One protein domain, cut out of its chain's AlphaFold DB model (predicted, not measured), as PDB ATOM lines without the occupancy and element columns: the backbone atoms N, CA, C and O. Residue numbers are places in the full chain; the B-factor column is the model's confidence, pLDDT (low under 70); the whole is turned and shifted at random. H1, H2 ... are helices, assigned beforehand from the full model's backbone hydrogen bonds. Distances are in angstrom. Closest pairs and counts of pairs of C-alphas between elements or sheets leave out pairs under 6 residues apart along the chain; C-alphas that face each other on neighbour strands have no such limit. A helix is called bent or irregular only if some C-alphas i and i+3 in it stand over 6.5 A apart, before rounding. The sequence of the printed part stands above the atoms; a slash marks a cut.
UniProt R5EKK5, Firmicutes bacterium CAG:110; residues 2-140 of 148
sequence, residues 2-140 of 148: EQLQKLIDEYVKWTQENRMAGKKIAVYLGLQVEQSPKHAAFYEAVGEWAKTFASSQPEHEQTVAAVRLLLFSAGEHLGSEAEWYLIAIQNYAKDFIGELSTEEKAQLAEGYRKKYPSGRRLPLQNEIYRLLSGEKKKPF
ATOM      1  N   GLU A   2      76.804  90.870 144.945       91.50
ATOM      2  CA  GLU A   2      76.474  91.446 143.620       91.50
ATOM      3  C   GLU A   2      77.604  91.337 142.584       91.50
ATOM      4  O   GLU A   2      77.358  91.025 141.424       91.50
ATOM      5  N   GLN A   3      78.859  91.527 143.004       94.69
ATOM      6  CA  GLN A   3      80.010  91.443 142.103       94.69
ATOM      7  C   GLN A   3      80.228  90.036 141.518       94.69
ATOM      8  O   GLN A   3      80.519  89.928 140.330       94.69
ATOM      9  N   LEU A   4      80.064  88.965 142.309       97.00
ATOM     10  CA  LEU A   4      80.186  87.592 141.798       97.00
ATOM     11  C   LEU A   4      79.078  87.289 140.787       97.00
ATOM     12  O   LEU A   4      79.358  86.748 139.721       97.00
ATOM     13  N   GLN A   5      77.840  87.672 141.111       96.75
ATOM     14  CA  GLN A   5      76.708  87.496 140.203       96.75
ATOM     15  C   GLN A   5      76.960  88.225 138.882       96.75
ATOM     16  O   GLN A   5      76.847  87.626 137.819       96.75
ATOM     17  N   LYS A   6      77.421  89.479 138.946       97.44
ATOM     18  CA  LYS A   6      77.765  90.268 137.762       97.44
ATOM     19  C   LYS A   6      78.832  89.594 136.892       97.44
ATOM     20  O   LYS A   6      78.671  89.556 135.676       97.44
ATOM     21  N   LEU A   7      79.896  89.044 137.487       97.94
ATOM     22  CA  LEU A   7      80.932  88.316 136.739       97.94
ATOM     23  C   LEU A   7      80.349  87.107 135.992       97.94
ATOM     24  O   LEU A   7      80.696  86.874 134.834       97.94
ATOM     25  N   ILE A   8      79.465  86.352 136.649       97.12
ATOM     26  CA  ILE A   8      78.777  85.196 136.056       97.12
ATOM     27  C   ILE A   8      77.864  85.650 134.911       97.12
ATOM     28  O   ILE A   8      77.966  85.113 133.808       97.12
ATOM     29  N   ASP A   9      77.032  86.666 135.139       96.88
ATOM     30  CA  ASP A   9      76.069  87.168 134.157       96.88
ATOM     31  C   ASP A   9      76.764  87.721 132.908       96.88
ATOM     32  O   ASP A   9      76.366  87.425 131.781       96.88
ATOM     33  N   GLU A  10      77.839  88.494 133.085       97.06
ATOM     34  CA  GLU A  10      78.632  89.036 131.979       97.06
ATOM     35  C   GLU A  10      79.303  87.929 131.162       97.06
ATOM     36  O   GLU A  10      79.325  87.992 129.928       97.06
ATOM     37  N   TYR A  11      79.820  86.895 131.830       95.94
ATOM     38  CA  TYR A  11      80.413  85.744 131.160       95.94
ATOM     39  C   TYR A  11      79.370  84.954 130.363       95.94
ATOM     40  O   TYR A  11      79.567  84.696 129.173       95.94
ATOM     41  N   VAL A  12      78.230  84.630 130.980       95.44
ATOM     42  CA  VAL A  12      77.116  83.934 130.322       95.44
ATOM     43  C   VAL A  12      76.625  84.735 129.121       95.44
ATOM     44  O   VAL A  12      76.543  84.188 128.018       95.44
ATOM     45  N   LYS A  13      76.380  86.037 129.289       95.44
ATOM     46  CA  LYS A  13      75.960  86.926 128.202       95.44
ATOM     47  C   LYS A  13      76.950  86.898 127.040       95.44
ATOM     48  O   LYS A  13      76.545  86.698 125.897       95.44
ATOM     49  N   TRP A  14      78.247  87.018 127.319       94.38
ATOM     50  CA  TRP A  14      79.278  86.949 126.284       94.38
ATOM     51  C   TRP A  14      79.258  85.607 125.534       94.38
ATOM     52  O   TRP A  14      79.363  85.596 124.305       94.38
ATOM     53  N   THR A  15      79.083  84.474 126.227       91.38
ATOM     54  CA  THR A  15      78.983  83.168 125.546       91.38
ATOM     55  C   THR A  15      77.753  83.077 124.639       91.38
ATOM     56  O   THR A  15      77.864  82.627 123.496       91.38
ATOM     57  N   GLN A  16      76.603  83.580 125.097       90.94
ATOM     58  CA  GLN A  16      75.357  83.599 124.329       90.94
ATOM     59  C   GLN A  16      75.466  84.486 123.086       90.94
ATOM     60  O   GLN A  16      75.087  84.061 121.997       90.94
ATOM     61  N   GLU A  17      76.026  85.690 123.213       92.00
ATOM     62  CA  GLU A  17      76.222  86.609 122.086       92.00
ATOM     63  C   GLU A  17      77.116  85.999 120.997       92.00
ATOM     64  O   GLU A  17      76.818  86.115 119.808       92.00
ATOM     65  N   ASN A  18      78.187  85.295 121.381       88.25
ATOM     66  CA  ASN A  18      79.066  84.629 120.416       88.25
ATOM     67  C   ASN A  18      78.370  83.460 119.718       88.25
ATOM     68  O   ASN A  18      78.474  83.346 118.494       88.25
ATOM     69  N   ARG A  19      77.608  82.648 120.459       85.62
ATOM     70  CA  ARG A  19      76.779  81.589 119.878       85.62
ATOM     71  C   ARG A  19      75.782  82.152 118.864       85.62
ATOM     72  O   ARG A  19      75.698  81.642 117.750       85.62
ATOM     73  N   MET A  20      75.053  83.211 119.226       88.69
ATOM     74  CA  MET A  20      74.071  83.858 118.345       88.69
ATOM     75  C   MET A  20      74.720  84.466 117.095       88.69
ATOM     76  O   MET A  20      74.123  84.453 116.024       88.69
ATOM     77  N   ALA A  21      75.963  84.939 117.207       88.50
ATOM     78  CA  ALA A  21      76.759  85.418 116.080       88.50
ATOM     79  C   ALA A  21      77.387  84.290 115.230       88.50
ATOM     80  O   ALA A  21      78.177  84.577 114.331       88.50
ATOM     81  N   GLY A  22      77.105  83.014 115.526       82.00
ATOM     82  CA  GLY A  22      77.691  81.860 114.835       82.00
ATOM     83  C   GLY A  22      79.195  81.683 115.080       82.00
ATOM     84  O   GLY A  22      79.854  80.921 114.370       82.00
ATOM     85  N   LYS A  23      79.761  82.383 116.071       79.56
ATOM     86  CA  LYS A  23      81.181  82.301 116.413       79.56
ATOM     87  C   LYS A  23      81.424  81.049 117.243       79.56
ATOM     88  O   LYS A  23      80.801  80.846 118.282       79.56
ATOM     89  N   LYS A  24      82.376  80.221 116.811       70.12
ATOM     90  CA  LYS A  24      82.859  79.102 117.623       70.12
ATOM     91  C   LYS A  24      83.745  79.649 118.737       70.12
ATOM     92  O   LYS A  24      84.827  80.161 118.469       70.12
ATOM     93  N   ILE A  25      83.277  79.531 119.973       72.06
ATOM     94  CA  ILE A  25      84.065  79.795 121.177       72.06
ATOM     95  C   ILE A  25      84.666  78.478 121.657       72.06
ATOM     96  O   ILE A  25      83.960  77.494 121.871       72.06
ATOM     97  N   ALA A  26      85.991  78.447 121.736       65.56
ATOM     98  CA  ALA A  26      86.750  77.266 122.101       65.56
ATOM     99  C   ALA A  26      86.596  76.952 123.589       65.56
ATOM    100  O   ALA A  26      87.003  77.740 124.439       65.56
ATOM    101  N   VAL A  27      86.070  75.770 123.901       63.34
ATOM    102  CA  VAL A  27      85.972  75.283 125.275       63.34
ATOM    103  C   VAL A  27      87.067  74.252 125.527       63.34
ATOM    104  O   VAL A  27      87.254  73.326 124.738       63.34
ATOM    105  N   TYR A  28      87.818  74.415 126.615       56.28
ATOM    106  CA  TYR A  28      88.962  73.558 126.907       56.28
ATOM    107  C   TYR A  28      88.517  72.185 127.438       56.28
ATOM    108  O   TYR A  28      88.083  72.063 128.580       56.28
ATOM    109  N   LEU A  29      88.696  71.143 126.622       54.34
ATOM    110  CA  LEU A  29      88.673  69.732 127.027       54.34
ATOM    111  C   LEU A  29      90.035  69.088 126.735       54.34
ATOM    112  O   LEU A  29      90.155  68.149 125.955       54.34
ATOM    113  N   GLY A  30      91.089  69.621 127.356       48.50
ATOM    114  CA  GLY A  30      92.350  68.896 127.522       48.50
ATOM    115  C   GLY A  30      93.265  68.744 126.305       48.50
ATOM    116  O   GLY A  30      94.348  68.206 126.493       48.50
ATOM    117  N   LEU A  31      92.927  69.229 125.108       36.66
ATOM    118  CA  LEU A  31      93.825  69.207 123.944       36.66
ATOM    119  C   LEU A  31      93.631  70.480 123.101       36.66
ATOM    120  O   LEU A  31      92.521  70.777 122.671       36.66
ATOM    121  N   GLN A  32      94.728  71.234 122.955       41.00
ATOM    122  CA  GLN A  32      94.952  72.452 122.158       41.00
ATOM    123  C   GLN A  32      93.755  73.005 121.364       41.00
ATOM    124  O   GLN A  32      93.506  72.609 120.230       41.00
ATOM    125  N   VAL A  33      93.117  74.036 121.913       41.31
ATOM    126  CA  VAL A  33      92.411  75.057 121.132       41.31
ATOM    127  C   VAL A  33      92.692  76.388 121.821       41.31
ATOM    128  O   VAL A  33      92.650  76.438 123.051       41.31
ATOM    129  N   GLU A  34      93.052  77.417 121.046       45.28
ATOM    130  CA  GLU A  34      93.314  78.779 121.527       45.28
ATOM    131  C   GLU A  34      92.292  79.157 122.599       45.28
ATOM    132  O   GLU A  34      91.094  79.272 122.329       45.28
ATOM    133  N   GLN A  35      92.762  79.281 123.842       55.00
ATOM    134  CA  GLN A  35      91.935  79.766 124.932       55.00
ATOM    135  C   GLN A  35      91.416  81.129 124.490       55.00
ATOM    136  O   GLN A  35      92.217  82.040 124.291       55.00
ATOM    137  N   SER A  36      90.099  81.292 124.328       67.56
ATOM    138  CA  SER A  36      89.560  82.647 124.272       67.56
ATOM    139  C   SER A  36      90.028  83.329 125.560       67.56
ATOM    140  O   SER A  36      89.673  82.832 126.637       67.56
ATOM    141  N   PRO A  37      90.809  84.426 125.503       79.50
ATOM    142  CA  PRO A  37      91.342  85.072 126.704       79.50
ATOM    143  C   PRO A  37      90.241  85.439 127.708       79.50
ATOM    144  O   PRO A  37      90.485  85.515 128.905       79.50
ATOM    145  N   LYS A  38      88.997  85.585 127.228       87.25
ATOM    146  CA  LYS A  38      87.787  85.790 128.034       87.25
ATOM    147  C   LYS A  38      87.478  84.644 129.004       87.25
ATOM    148  O   LYS A  38      86.982  84.923 130.088       87.25
ATOM    149  N   HIS A  39      87.751  83.387 128.648       89.12
ATOM    150  CA  HIS A  39      87.521  82.250 129.543       89.12
ATOM    151  C   HIS A  39      88.489  82.268 130.733       89.12
ATOM    152  O   HIS A  39      88.061  82.173 131.882       89.12
ATOM    153  N   ALA A  40      89.785  82.441 130.449       87.88
ATOM    154  CA  ALA A  40      90.817  82.569 131.472       87.88
ATOM    155  C   ALA A  40      90.565  83.803 132.348       87.88
ATOM    156  O   ALA A  40      90.488  83.677 133.565       87.88
ATOM    157  N   ALA A  41      90.297  84.959 131.730       92.25
ATOM    158  CA  ALA A  41      89.995  86.194 132.446       92.25
ATOM    159  C   ALA A  41      88.766  86.068 133.360       92.25
ATOM    160  O   ALA A  41      88.778  86.594 134.468       92.25
ATOM    161  N   PHE A  42      87.712  85.356 132.939       95.00
ATOM    162  CA  PHE A  42      86.565  85.076 133.806       95.00
ATOM    163  C   PHE A  42      86.965  84.220 135.013       95.00
ATOM    164  O   PHE A  42      86.651  84.572 136.150       95.00
ATOM    165  N   TYR A  43      87.682  83.117 134.782       94.38
ATOM    166  CA  TYR A  43      88.126  82.232 135.860       94.38
ATOM    167  C   TYR A  43      89.040  82.948 136.863       94.38
ATOM    168  O   TYR A  43      88.881  82.780 138.073       94.38
ATOM    169  N   GLU A  44      89.969  83.766 136.370       94.88
ATOM    170  CA  GLU A  44      90.871  84.584 137.181       94.88
ATOM    171  C   GLU A  44      90.108  85.666 137.950       94.88
ATOM    172  O   GLU A  44      90.315  85.809 139.152       94.88
ATOM    173  N   ALA A  45      89.169  86.370 137.312       97.62
ATOM    174  CA  ALA A  45      88.366  87.400 137.969       97.62
ATOM    175  C   ALA A  45      87.517  86.836 139.118       97.62
ATOM    176  O   ALA A  45      87.411  87.469 140.169       97.62
ATOM    177  N   VAL A  46      86.946  85.636 138.956       97.94
ATOM    178  CA  VAL A  46      86.235  84.955 140.051       97.94
ATOM    179  C   VAL A  46      87.204  84.532 141.161       97.94
ATOM    180  O   VAL A  46      86.852  84.623 142.336       97.94
ATOM    181  N   GLY A  47      88.432  84.137 140.818       96.88
ATOM    182  CA  GLY A  47      89.479  83.835 141.797       96.88
ATOM    183  C   GLY A  47      89.926  85.054 142.605       96.88
ATOM    184  O   GLY A  47      90.009  84.985 143.829       96.88
ATOM    185  N   GLU A  48      90.158  86.192 141.951       97.94
ATOM    186  CA  GLU A  48      90.485  87.456 142.623       97.94
ATOM    187  C   GLU A  48      89.320  87.967 143.477       97.94
ATOM    188  O   GLU A  48      89.519  88.432 144.605       97.94
ATOM    189  N   TRP A  49      88.085  87.804 142.991       98.06
ATOM    190  CA  TRP A  49      86.899  88.049 143.802       98.06
ATOM    191  C   TRP A  49      86.882  87.158 145.051       98.06
ATOM    192  O   TRP A  49      86.679  87.678 146.145       98.06
ATOM    193  N   ALA A  50      87.151  85.852 144.928       97.50
ATOM    194  CA  ALA A  50      87.146  84.924 146.059       97.50
ATOM    195  C   ALA A  50      88.213  85.288 147.107       97.50
ATOM    196  O   ALA A  50      87.915  85.309 148.300       97.50
ATOM    197  N   LYS A  51      89.426  85.662 146.676       96.75
ATOM    198  CA  LYS A  51      90.493  86.148 147.573       96.75
ATOM    199  C   LYS A  51      90.077  87.413 148.325       96.75
ATOM    200  O   LYS A  51      90.281  87.516 149.536       96.75
ATOM    201  N   THR A  52      89.484  88.369 147.611       96.81
ATOM    202  CA  THR A  52      89.009  89.632 148.194       96.81
ATOM    203  C   THR A  52      87.872  89.377 149.180       96.81
ATOM    204  O   THR A  52      87.884  89.905 150.289       96.81
ATOM    205  N   PHE A  53      86.922  88.519 148.801       96.31
ATOM    206  CA  PHE A  53      85.798  88.114 149.635       96.31
ATOM    207  C   PHE A  53      86.284  87.458 150.929       96.31
ATOM    208  O   PHE A  53      85.912  87.922 151.999       96.31
ATOM    209  N   ALA A  54      87.198  86.485 150.855       94.31
ATOM    210  CA  ALA A  54      87.804  85.862 152.034       94.31
ATOM    211  C   ALA A  54      88.502  86.889 152.947       94.31
ATOM    212  O   ALA A  54      88.337  86.865 154.164       94.31
ATOM    213  N   SER A  55      89.243  87.830 152.352       94.94
ATOM    214  CA  SER A  55      89.984  88.865 153.087       94.94
ATOM    215  C   SER A  55      89.075  89.895 153.766       94.94
ATOM    216  O   SER A  55      89.475  90.498 154.758       94.94
ATOM    217  N   SER A  56      87.852  90.087 153.262       93.69
ATOM    218  CA  SER A  56      86.872  91.007 153.853       93.69
ATOM    219  C   SER A  56      86.195  90.491 155.124       93.69
ATOM    220  O   SER A  56      85.417  91.236 155.708       93.69
ATOM    221  N   GLN A  57      86.496  89.258 155.559       91.25
ATOM    222  CA  GLN A  57      85.855  88.602 156.708       91.25
ATOM    223  C   GLN A  57      84.321  88.636 156.593       91.25
ATOM    224  O   GLN A  57      83.643  89.286 157.390       91.25
ATOM    225  N   PRO A  58      83.772  87.980 155.559       93.25
ATOM    226  CA  PRO A  58      82.361  88.078 155.243       93.25
ATOM    227  C   PRO A  58      81.525  87.437 156.346       93.25
ATOM    228  O   PRO A  58      81.944  86.477 156.997       93.25
ATOM    229  N   GLU A  59      80.308  87.940 156.525       96.06
ATOM    230  CA  GLU A  59      79.370  87.327 157.458       96.06
ATOM    231  C   GLU A  59      79.043  85.890 157.027       96.06
ATOM    232  O   GLU A  59      79.098  85.530 155.844       96.06
ATOM    233  N   HIS A  60      78.666  85.054 157.994       95.75
ATOM    234  CA  HIS A  60      78.377  83.639 157.753       95.75
ATOM    235  C   HIS A  60      77.333  83.434 156.644       95.75
ATOM    236  O   HIS A  60      77.555  82.674 155.702       95.75
ATOM    237  N   GLU A  61      76.237  84.196 156.681       96.38
ATOM    238  CA  GLU A  61      75.179  84.136 155.664       96.38
ATOM    239  C   GLU A  61      75.693  84.479 154.257       96.38
ATOM    240  O   GLU A  61      75.305  83.848 153.268       96.38
ATOM    241  N   GLN A  62      76.616  85.438 154.155       96.75
ATOM    242  CA  GLN A  62      77.237  85.813 152.886       96.75
ATOM    243  C   GLN A  62      78.137  84.691 152.365       96.75
ATOM    244  O   GLN A  62      78.146  84.424 151.164       96.75
ATOM    245  N   THR A  63      78.856  84.005 153.256       97.56
ATOM    246  CA  THR A  63      79.686  82.839 152.916       97.56
ATOM    247  C   THR A  63      78.829  81.698 152.370       97.56
ATOM    248  O   THR A  63      79.132  81.136 151.315       97.56
ATOM    249  N   VAL A  64      77.700  81.399 153.018       97.88
ATOM    250  CA  VAL A  64      76.740  80.388 152.547       97.88
ATOM    251  C   VAL A  64      76.178  80.761 151.173       97.88
ATOM    252  O   VAL A  64      76.107  79.914 150.275       97.88
ATOM    253  N   ALA A  65      75.811  82.031 150.975       97.62
ATOM    254  CA  ALA A  65      75.312  82.530 149.697       97.62
ATOM    255  C   ALA A  65      76.372  82.438 148.584       97.62
ATOM    256  O   ALA A  65      76.059  82.003 147.474       97.62
ATOM    257  N   ALA A  66      77.628  82.781 148.884       97.81
ATOM    258  CA  ALA A  66      78.764  82.650 147.976       97.81
ATOM    259  C   ALA A  66      78.990  81.196 147.548       97.81
ATOM    260  O   ALA A  66      79.053  80.910 146.350       97.81
ATOM    261  N   VAL A  67      79.038  80.267 148.510       98.12
ATOM    262  CA  VAL A  67      79.180  78.831 148.231       98.12
ATOM    263  C   VAL A  67      78.038  78.346 147.346       98.12
ATOM    264  O   VAL A  67      78.278  77.687 146.336       98.12
ATOM    265  N   ARG A  68      76.790  78.703 147.667       97.75
ATOM    266  CA  ARG A  68      75.635  78.320 146.849       97.75
ATOM    267  C   ARG A  68      75.769  78.841 145.414       97.75
ATOM    268  O   ARG A  68      75.576  78.070 144.476       97.75
ATOM    269  N   LEU A  69      76.129  80.108 145.231       97.50
ATOM    270  CA  LEU A  69      76.247  80.696 143.899       97.50
ATOM    271  C   LEU A  69      77.360  80.028 143.072       97.50
ATOM    272  O   LEU A  69      77.131  79.630 141.927       97.50
ATOM    273  N   LEU A  70      78.537  79.815 143.672       97.81
ATOM    274  CA  LEU A  70      79.659  79.134 143.019       97.81
ATOM    275  C   LEU A  70      79.297  77.701 142.608       97.81
ATOM    276  O   LEU A  70      79.630  77.285 141.504       97.81
ATOM    277  N   LEU A  71      78.596  76.949 143.462       97.31
ATOM    278  CA  LEU A  71      78.281  75.539 143.216       97.31
ATOM    279  C   LEU A  71      77.163  75.308 142.191       97.31
ATOM    280  O   LEU A  71      77.181  74.299 141.475       97.31
ATOM    281  N   PHE A  72      76.167  76.195 142.132       96.62
ATOM    282  CA  PHE A  72      74.930  75.936 141.391       96.62
ATOM    283  C   PHE A  72      74.762  76.742 140.100       96.62
ATOM    284  O   PHE A  72      73.953  76.324 139.273       96.62
ATOM    285  N   SER A  73      75.559  77.792 139.868       94.56
ATOM    286  CA  SER A  73      75.494  78.621 138.648       94.56
ATOM    287  C   SER A  73      75.593  77.809 137.350       94.56
ATOM    288  O   SER A  73      74.766  77.957 136.455       94.56
ATOM    289  N   ALA A  74      76.531  76.859 137.259       91.19
ATOM    290  CA  ALA A  74      76.661  75.983 136.083       91.19
ATOM    291  C   ALA A  74      75.380  75.203 135.764       91.19
ATOM    292  O   ALA A  74      75.075  74.896 134.614       91.19
ATOM    293  N   GLY A  75      74.614  74.888 136.802       88.00
ATOM    294  CA  GLY A  75      73.397  74.126 136.696       88.00
ATOM    295  C   GLY A  75      72.279  74.825 135.914       88.00
ATOM    296  O   GLY A  75      71.416  74.143 135.357       88.00
ATOM    297  N   GLU A  76      72.267  76.152 135.869       89.12
ATOM    298  CA  GLU A  76      71.297  76.942 135.094       89.12
ATOM    299  C   GLU A  76      71.658  76.993 133.602       89.12
ATOM    300  O   GLU A  76      70.843  77.368 132.763       89.12
ATOM    301  N   HIS A  77      72.864  76.534 133.264       89.62
ATOM    302  CA  HIS A  77      73.482  76.687 131.955       89.62
ATOM    303  C   HIS A  77      74.010  75.355 131.393       89.62
ATOM    304  O   HIS A  77      74.910  75.356 130.551       89.62
ATOM    305  N   LEU A  78      73.454  74.220 131.835       86.38
ATOM    306  CA  LEU A  78      73.814  72.889 131.330       86.38
ATOM    307  C   LEU A  78      73.587  72.797 129.813       86.38
ATOM    308  O   LEU A  78      72.526  73.163 129.310       86.38
ATOM    309  N   GLY A  79      74.579  72.284 129.090       85.19
ATOM    310  CA  GLY A  79      74.586  72.179 127.632       85.19
ATOM    311  C   GLY A  79      74.910  73.483 126.898       85.19
ATOM    312  O   GLY A  79      74.856  73.505 125.669       85.19
ATOM    313  N   SER A  80      75.226  74.566 127.613       88.62
ATOM    314  CA  SER A  80      75.683  75.821 127.008       88.62
ATOM    315  C   SER A  80      77.208  75.912 126.944       88.62
ATOM    316  O   SER A  80      77.942  75.225 127.651       88.62
ATOM    317  N   GLU A  81      77.689  76.849 126.141       87.75
ATOM    318  CA  GLU A  81      79.098  77.198 126.001       87.75
ATOM    319  C   GLU A  81      79.707  77.766 127.301       87.75
ATOM    320  O   GLU A  81      80.927  77.746 127.478       87.75
ATOM    321  N   ALA A  82      78.874  78.228 128.244       90.56
ATOM    322  CA  ALA A  82      79.312  78.689 129.560       90.56
ATOM    323  C   ALA A  82      79.565  77.544 130.553       90.56
ATOM    324  O   ALA A  82      80.357  77.725 131.482       90.56
ATOM    325  N   GLU A  83      78.925  76.382 130.360       90.75
ATOM    326  CA  GLU A  83      78.843  75.294 131.348       90.75
ATOM    327  C   GLU A  83      80.204  74.955 131.961       90.75
ATOM    328  O   GLU A  83      80.357  74.943 133.178       90.75
ATOM    329  N   TRP A  84      81.214  74.726 131.126       89.62
ATOM    330  CA  TRP A  84      82.502  74.194 131.568       89.62
ATOM    331  C   TRP A  84      83.263  75.126 132.507       89.62
ATOM    332  O   TRP A  84      83.802  74.676 133.517       89.62
ATOM    333  N   TYR A  85      83.275  76.427 132.221       91.81
ATOM    334  CA  TYR A  85      83.934  77.398 133.096       91.81
ATOM    335  C   TYR A  85      83.082  77.738 134.320       91.81
ATOM    336  O   TYR A  85      83.639  78.004 135.382       91.81
ATOM    337  N   LEU A  86      81.753  77.629 134.226       94.56
ATOM    338  CA  LEU A  86      80.895  77.680 135.408       94.56
ATOM    339  C   LEU A  86      81.108  76.461 136.322       94.56
ATOM    340  O   LEU A  86      81.032  76.582 137.542       94.56
ATOM    341  N   ILE A  87      81.427  75.284 135.771       93.94
ATOM    342  CA  ILE A  87      81.863  74.136 136.577       93.94
ATOM    343  C   ILE A  87      83.254  74.395 137.170       93.94
ATOM    344  O   ILE A  87      83.492  74.059 138.328       93.94
ATOM    345  N   ALA A  88      84.169  75.013 136.419       93.75
ATOM    346  CA  ALA A  88      85.523  75.288 136.895       93.75
ATOM    347  C   ALA A  88      85.540  76.202 138.133       93.75
ATOM    348  O   ALA A  88      86.267  75.918 139.088       93.75
ATOM    349  N   ILE A  89      84.711  77.255 138.169       95.94
ATOM    350  CA  ILE A  89      84.656  78.174 139.321       95.94
ATOM    351  C   ILE A  89      84.128  77.519 140.603       95.94
ATOM    352  O   ILE A  89      84.375  78.039 141.689       95.94
ATOM    353  N   GLN A  90      83.491  76.344 140.517       96.81
ATOM    354  CA  GLN A  90      83.117  75.570 141.706       96.81
ATOM    355  C   GLN A  90      84.341  75.219 142.565       96.81
ATOM    356  O   GLN A  90      84.204  75.015 143.769       96.81
ATOM    357  N   ASN A  91      85.544  75.183 141.975       96.56
ATOM    358  CA  ASN A  91      86.789  74.986 142.711       96.56
ATOM    359  C   ASN A  91      86.994  76.035 143.813       96.56
ATOM    360  O   ASN A  91      87.424  75.673 144.903       96.56
ATOM    361  N   TYR A  92      86.620  77.294 143.571       97.00
ATOM    362  CA  TYR A  92      86.756  78.363 144.564       97.00
ATOM    363  C   TYR A  92      85.802  78.204 145.755       97.00
ATOM    364  O   TYR A  92      86.035  78.783 146.807       97.00
ATOM    365  N   ALA A  93      84.750  77.384 145.642       97.12
ATOM    366  CA  ALA A  93      83.872  77.104 146.776       97.12
ATOM    367  C   ALA A  93      84.569  76.261 147.858       97.12
ATOM    368  O   ALA A  93      84.161  76.300 149.017       97.12
ATOM    369  N   LYS A  94      85.610  75.493 147.500       95.12
ATOM    370  CA  LYS A  94      86.302  74.573 148.418       95.12
ATOM    371  C   LYS A  94      86.878  75.288 149.635       95.12
ATOM    372  O   LYS A  94      86.801  74.737 150.731       95.12
ATOM    373  N   ASP A  95      87.376  76.503 149.436       92.69
ATOM    374  CA  ASP A  95      88.004  77.310 150.483       92.69
ATOM    375  C   ASP A  95      86.989  77.775 151.536       92.69
ATOM    376  O   ASP A  95      87.344  77.988 152.689       92.69
ATOM    377  N   PHE A  96      85.710  77.860 151.165       96.06
ATOM    378  CA  PHE A  96      84.639  78.332 152.040       96.06
ATOM    379  C   PHE A  96      83.814  77.200 152.647       96.06
ATOM    380  O   PHE A  96      83.236  77.381 153.711       96.06
ATOM    381  N   ILE A  97      83.758  76.016 152.013       96.00
ATOM    382  CA  ILE A  97      82.961  74.882 152.520       96.00
ATOM    383  C   ILE A  97      83.357  74.529 153.959       96.00
ATOM    384  O   ILE A  97      82.492  74.124 154.727       96.00
ATOM    385  N   GLY A  98      84.623  74.699 154.354       91.94
ATOM    386  CA  GLY A  98      85.081  74.467 155.728       91.94
ATOM    387  C   GLY A  98      84.255  75.207 156.784       91.94
ATOM    388  O   GLY A  98      83.854  74.578 157.764       91.94
ATOM    389  N   GLU A  99      83.905  76.461 156.500       93.81
ATOM    390  CA  GLU A  99      83.243  77.410 157.408       93.81
ATOM    391  C   GLU A  99      81.747  77.130 157.617       93.81
ATOM    392  O   GLU A  99      81.132  77.636 158.550       93.81
ATOM    393  N   LEU A 100      81.136  76.305 156.764       96.50
ATOM    394  CA  LEU A 100      79.712  75.988 156.860       96.50
ATOM    395  C   LEU A 100      79.420  75.035 158.025       96.50
ATOM    396  O   LEU A 100      80.173  74.086 158.284       96.50
ATOM    397  N   SER A 101      78.262  75.218 158.657       95.69
ATOM    398  CA  SER A 101      77.704  74.265 159.622       95.69
ATOM    399  C   SER A 101      77.424  72.897 158.986       95.69
ATOM    400  O   SER A 101      77.391  72.728 157.760       95.69
ATOM    401  N   THR A 102      77.202  71.887 159.827       95.25
ATOM    402  CA  THR A 102      76.861  70.532 159.367       95.25
ATOM    403  C   THR A 102      75.524  70.525 158.624       95.25
ATOM    404  O   THR A 102      75.378  69.855 157.601       95.25
ATOM    405  N   GLU A 103      74.564  71.306 159.109       95.69
ATOM    406  CA  GLU A 103      73.223  71.442 158.558       95.69
ATOM    407  C   GLU A 103      73.263  72.074 157.161       95.69
ATOM    408  O   GLU A 103      72.668  71.543 156.221       95.69
ATOM    409  N   GLU A 104      74.020  73.160 156.985       97.75
ATOM    410  CA  GLU A 104      74.188  73.829 155.687       97.75
ATOM    411  C   GLU A 104      74.899  72.933 154.675       97.75
ATOM    412  O   GLU A 104      74.463  72.815 153.526       97.75
ATOM    413  N   LYS A 105      75.962  72.244 155.108       97.69
ATOM    414  CA  LYS A 105      76.667  71.240 154.303       97.69
ATOM    415  C   LYS A 105      75.720  70.141 153.829       97.69
ATOM    416  O   LYS A 105      75.709  69.831 152.639       97.69
ATOM    417  N   ALA A 106      74.880  69.605 154.715       96.31
ATOM    418  CA  ALA A 106      73.906  68.571 154.374       96.31
ATOM    419  C   ALA A 106      72.847  69.069 153.373       96.31
ATOM    420  O   ALA A 106      72.551  68.381 152.392       96.31
ATOM    421  N   GLN A 107      72.315  70.281 153.569       97.00
ATOM    422  CA  GLN A 107      71.358  70.893 152.640       97.00
ATOM    423  C   GLN A 107      71.973  71.112 151.252       97.00
ATOM    424  O   GLN A 107      71.361  70.783 150.229       97.00
ATOM    425  N   LEU A 108      73.201  71.635 151.201       97.69
ATOM    426  CA  LEU A 108      73.926  71.832 149.950       97.69
ATOM    427  C   LEU A 108      74.287  70.497 149.300       97.69
ATOM    428  O   LEU A 108      74.120  70.374 148.092       97.69
ATOM    429  N   ALA A 109      74.704  69.480 150.061       97.00
ATOM    430  CA  ALA A 109      74.990  68.141 149.544       97.00
ATOM    431  C   ALA A 109      73.764  67.531 148.853       97.00
ATOM    432  O   ALA A 109      73.882  66.965 147.763       97.00
ATOM    433  N   GLU A 110      72.584  67.668 149.457       96.31
ATOM    434  CA  GLU A 110      71.330  67.167 148.899       96.31
ATOM    435  C   GLU A 110      70.966  67.887 147.592       96.31
ATOM    436  O   GLU A 110      70.706  67.243 146.569       96.31
ATOM    437  N   GLY A 111      71.033  69.223 147.581       96.00
ATOM    438  CA  GLY A 111      70.844  70.009 146.359       96.00
ATOM    439  C   GLY A 111      71.861  69.645 145.273       96.00
ATOM    440  O   GLY A 111      71.506  69.441 144.110       96.00
ATOM    441  N   TYR A 112      73.126  69.484 145.659       95.94
ATOM    442  CA  TYR A 112      74.232  69.192 144.754       95.94
ATOM    443  C   TYR A 112      74.097  67.796 144.149       95.94
ATOM    444  O   TYR A 112      74.350  67.608 142.961       95.94
ATOM    445  N   ARG A 113      73.619  66.813 144.924       94.56
ATOM    446  CA  ARG A 113      73.338  65.461 144.429       94.56
ATOM    447  C   ARG A 113      72.223  65.424 143.401       94.56
ATOM    448  O   ARG A 113      72.349  64.686 142.426       94.56
ATOM    449  N   LYS A 114      71.157  66.192 143.624       93.00
ATOM    450  CA  LYS A 114      70.044  66.315 142.677       93.00
ATOM    451  C   LYS A 114      70.497  66.970 141.380       93.00
ATOM    452  O   LYS A 114      70.149  66.491 140.305       93.00
ATOM    453  N   LYS A 115      71.293  68.039 141.479       93.44
ATOM    454  CA  LYS A 115      71.742  68.792 140.305       93.44
ATOM    455  C   LYS A 115      72.819  68.061 139.504       93.44
ATOM    456  O   LYS A 115      72.750  68.030 138.279       93.44
ATOM    457  N   TYR A 116      73.771  67.442 140.195       92.25
ATOM    458  CA  TYR A 116      74.886  66.705 139.611       92.25
ATOM    459  C   TYR A 116      74.838  65.244 140.099       92.25
ATOM    460  O   TYR A 116      75.362  64.924 141.174       92.25
ATOM    461  N   PRO A 117      74.192  64.327 139.354       90.50
ATOM    462  CA  PRO A 117      74.077  62.924 139.748       90.50
ATOM    463  C   PRO A 117      75.424  62.194 139.644       90.50
ATOM    464  O   PRO A 117      76.233  62.485 138.766       90.50
ATOM    465  N   SER A 118      75.663  61.212 140.522       88.00
ATOM    466  CA  SER A 118      76.971  60.553 140.705       88.00
ATOM    467  C   SER A 118      77.612  60.026 139.417       88.00
ATOM    468  O   SER A 118      78.806  60.223 139.220       88.00
ATOM    469  N   GLY A 119      76.835  59.418 138.516       86.75
ATOM    470  CA  GLY A 119      77.338  58.875 137.246       86.75
ATOM    471  C   GLY A 119      77.773  59.924 136.215       86.75
ATOM    472  O   GLY A 119      78.327  59.556 135.186       86.75
ATOM    473  N   ARG A 120      77.515  61.215 136.464       85.56
ATOM    474  CA  ARG A 120      77.862  62.331 135.566       85.56
ATOM    475  C   ARG A 120      78.809  63.350 136.198       85.56
ATOM    476  O   ARG A 120      79.194  64.303 135.532       85.56
ATOM    477  N   ARG A 121      79.171  63.180 137.474       90.62
ATOM    478  CA  ARG A 121      80.046  64.129 138.171       90.62
ATOM    479  C   ARG A 121      81.462  64.062 137.629       90.62
ATOM    480  O   ARG A 121      82.078  62.995 137.619       90.62
ATOM    481  N   LEU A 122      82.010  65.227 137.306       90.62
ATOM    482  CA  LEU A 122      83.440  65.378 137.054       90.62
ATOM    483  C   LEU A 122      84.256  65.119 138.339       90.62
ATOM    484  O   LEU A 122      83.708  65.192 139.446       90.62
ATOM    485  N   PRO A 123      85.575  64.858 138.244       92.06
ATOM    486  CA  PRO A 123      86.434  64.665 139.415       92.06
ATOM    487  C   PRO A 123      86.322  65.786 140.461       92.06
ATOM    488  O   PRO A 123      86.155  65.487 141.643       92.06
ATOM    489  N   LEU A 124      86.309  67.051 140.021       92.38
ATOM    490  CA  LEU A 124      86.096  68.218 140.887       92.38
ATOM    491  C   LEU A 124      84.757  68.135 141.640       92.38
ATOM    492  O   LEU A 124      84.703  68.319 142.850       92.38
ATOM    493  N   GLN A 125      83.676  67.781 140.945       94.50
ATOM    494  CA  GLN A 125      82.337  67.692 141.533       94.50
ATOM    495  C   GLN A 125      82.210  66.523 142.520       94.50
ATOM    496  O   GLN A 125      81.489  66.609 143.513       94.50
ATOM    497  N   ASN A 126      82.937  65.426 142.288       94.75
ATOM    498  CA  ASN A 126      83.047  64.337 143.259       94.75
ATOM    499  C   ASN A 126      83.812  64.757 144.519       94.75
ATOM    500  O   ASN A 126      83.476  64.306 145.613       94.75
ATOM    501  N   GLU A 127      84.836  65.599 144.384       94.31
ATOM    502  CA  GLU A 127      85.554  66.165 145.525       94.31
ATOM    503  C   GLU A 127      84.666  67.127 146.323       94.31
ATOM    504  O   GLU A 127      84.533  66.960 147.533       94.31
ATOM    505  N   ILE A 128      83.987  68.058 145.650       96.19
ATOM    506  CA  ILE A 128      83.045  68.998 146.272       96.19
ATOM    507  C   ILE A 128      81.933  68.253 147.002       96.19
ATOM    508  O   ILE A 128      81.684  68.520 148.175       96.19
ATOM    509  N   TYR A 129      81.289  67.284 146.342       96.25
ATOM    510  CA  TYR A 129      80.228  66.510 146.979       96.25
ATOM    511  C   TYR A 129      80.713  65.834 148.260       96.25
ATOM    512  O   TYR A 129      79.980  65.798 149.239       96.25
ATOM    513  N   ARG A 130      81.954  65.337 148.269       94.00
ATOM    514  CA  ARG A 130      82.566  64.720 149.445       94.00
ATOM    515  C   ARG A 130      82.782  65.717 150.584       94.00
ATOM    516  O   ARG A 130      82.533  65.373 151.735       94.00
ATOM    517  N   LEU A 131      83.240  66.930 150.267       95.62
ATOM    518  CA  LEU A 131      83.406  68.005 151.250       95.62
ATOM    519  C   LEU A 131      82.060  68.407 151.872       95.62
ATOM    520  O   LEU A 131      81.995  68.649 153.073       95.62
ATOM    521  N   LEU A 132      80.986  68.419 151.076       96.44
ATOM    522  CA  LEU A 132      79.632  68.710 151.553       96.44
ATOM    523  C   LEU A 132      79.016  67.549 152.348       96.44
ATOM    524  O   LEU A 132      78.352  67.773 153.350       96.44
ATOM    525  N   SER A 133      79.203  66.300 151.919       92.75
ATOM    526  CA  SER A 133      78.566  65.137 152.554       92.75
ATOM    527  C   SER A 133      79.316  64.605 153.776       92.75
ATOM    528  O   SER A 133      78.788  63.760 154.496       92.75
ATOM    529  N   GLY A 134      80.562  65.037 153.989       82.94
ATOM    530  CA  GLY A 134      81.440  64.476 155.018       82.94
ATOM    531  C   GLY A 134      81.872  63.030 154.733       82.94
ATOM    532  O   GLY A 134      82.414  62.359 155.617       82.94
ATOM    533  N   GLU A 135      81.650  62.515 153.517       76.25
ATOM    534  CA  GLU A 135      82.042  61.152 153.152       76.25
ATOM    535  C   GLU A 135      83.569  60.989 153.219       76.25
ATOM    536  O   GLU A 135      84.334  61.627 152.498       76.25
ATOM    537  N   LYS A 136      84.065  60.066 154.045       60.56
ATOM    538  CA  LYS A 136      85.493  59.721 154.022       60.56
ATOM    539  C   LYS A 136      85.827  58.990 152.717       60.56
ATOM    540  O   LYS A 136      85.087  58.102 152.289       60.56
ATOM    541  N   LYS A 137      86.969  59.324 152.099       56.97
ATOM    542  CA  LYS A 137      87.482  58.638 150.898       56.97
ATOM    543  C   LYS A 137      87.560  57.133 151.188       56.97
ATOM    544  O   LYS A 137      88.366  56.705 152.012       56.97
ATOM    545  N   LYS A 138      86.712  56.320 150.545       54.72
ATOM    546  CA  LYS A 138      86.814  54.860 150.667       54.72
ATOM    547  C   LYS A 138      88.147  54.423 150.040       54.72
ATOM    548  O   LYS A 138      88.436  54.844 148.919       54.72
ATOM    549  N   PRO A 139      88.967  53.611 150.734       54.56
ATOM    550  CA  PRO A 139      90.176  53.047 150.147       54.56
ATOM    551  C   PRO A 139      89.822  52.283 148.873       54.56
ATOM    552  O   PRO A 139      88.839  51.540 148.866       54.56
ATOM    553  N   PHE A 140      90.634  52.446 147.829       53.09
ATOM    554  CA  PHE A 140      90.470  51.796 146.523       53.09
ATOM    555  C   PHE A 140      90.171  50.285 146.645       53.09
ATOM    556  O   PHE A 140      89.264  49.766 146.001       53.09
TER     557      PHE A 140
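What this domain is: This is residues 2 to 140 of the 148 residues of a protein of Firmicutes bacterium CAG:110 (UniProt R5EKK5). Three helical hairpins, H1 with H2, H3 with H4 and H5 with H6, stand side by side in a row, the H3 and H4 hairpin in the middle. One layer holds H1, H3 and H5, running one way, and the other holds H2, H4 and H6, running back; residues 21 to 36 make a wide loop at one end of the first hairpin. The 139 printed residues, with six named helices in the order H1 to H6 and no named strand, are all helix by class, an up-and-down bundle in which each helix runs against the one before it. The whole is compact, with a radius of gyration of the C-alphas of 15.6 A and spans of 46 by 39 by 23 A.

How they stand to each other: Start at H1, residues 2 to 20, whose residues 3 to 11 alone touch H2, residues 37 to 55; their closest C-alphas, Tyr 11 and Phe 42, are 6.7 A apart, and this hairpin has a shallow tilt of 10 degrees. H3, residues 60 to 77, touches the hub, H4, residues 83 to 97, as a hairpin at a shallow tilt of 18 degrees, with C-alphas 74 and 86 closest at 4.6 A. H2 touches H4 too, closest at C-alphas 43 and 89, 6.4 A apart. H1 and H3 are close but not clearly touching, closest at C-alphas 5 and 69, 7.8 A apart. H5, residues 102 to 115, touches H3 and runs the same way, with C-alphas 75 and 115 closest at 6.6 A. H6, residues 123 to 133, makes a hairpin with H5 at a steep tilt of 39 degrees, closest at C-alphas 105 and 132, 4.8 A apart. H6 also touches H4, closest at C-alphas 94 and 128, 6.8 A apart. Among the pairs that are apart are H1 and H5, and H2 and H6. Every O i to N i+4 pair is within hydrogen-bond range in H1, H2, H5 and H6; H3 has 10 of 14, and H4 has 4 of 11 beside 9 of 12 O i to N i+3 pairs.

Where its parts are: Find C-alpha 2 at (76.474, 91.446, 143.620); from there H1 runs 26.5 A to Met 20. H2 covers 26.7 A. H3, 27.2 A long, is irregular, with C-alphas 71 and 74 7.3 A apart and a kink of 36 degrees near residue 71. H4 runs 21.6 A, H5 19.8 A and H6 15.3 A, to C-alpha 133 at (78.566, 65.137, 152.554).

The domain as a whole: Look for the C-alphas farthest apart at Ala 21 and Pro 139, 48.9 A. The printed part has no cut. The link from H1 to H2 is long, at 16 residues. The model's pLDDT is under 70 at residues 26 to 36 and 136 to 140.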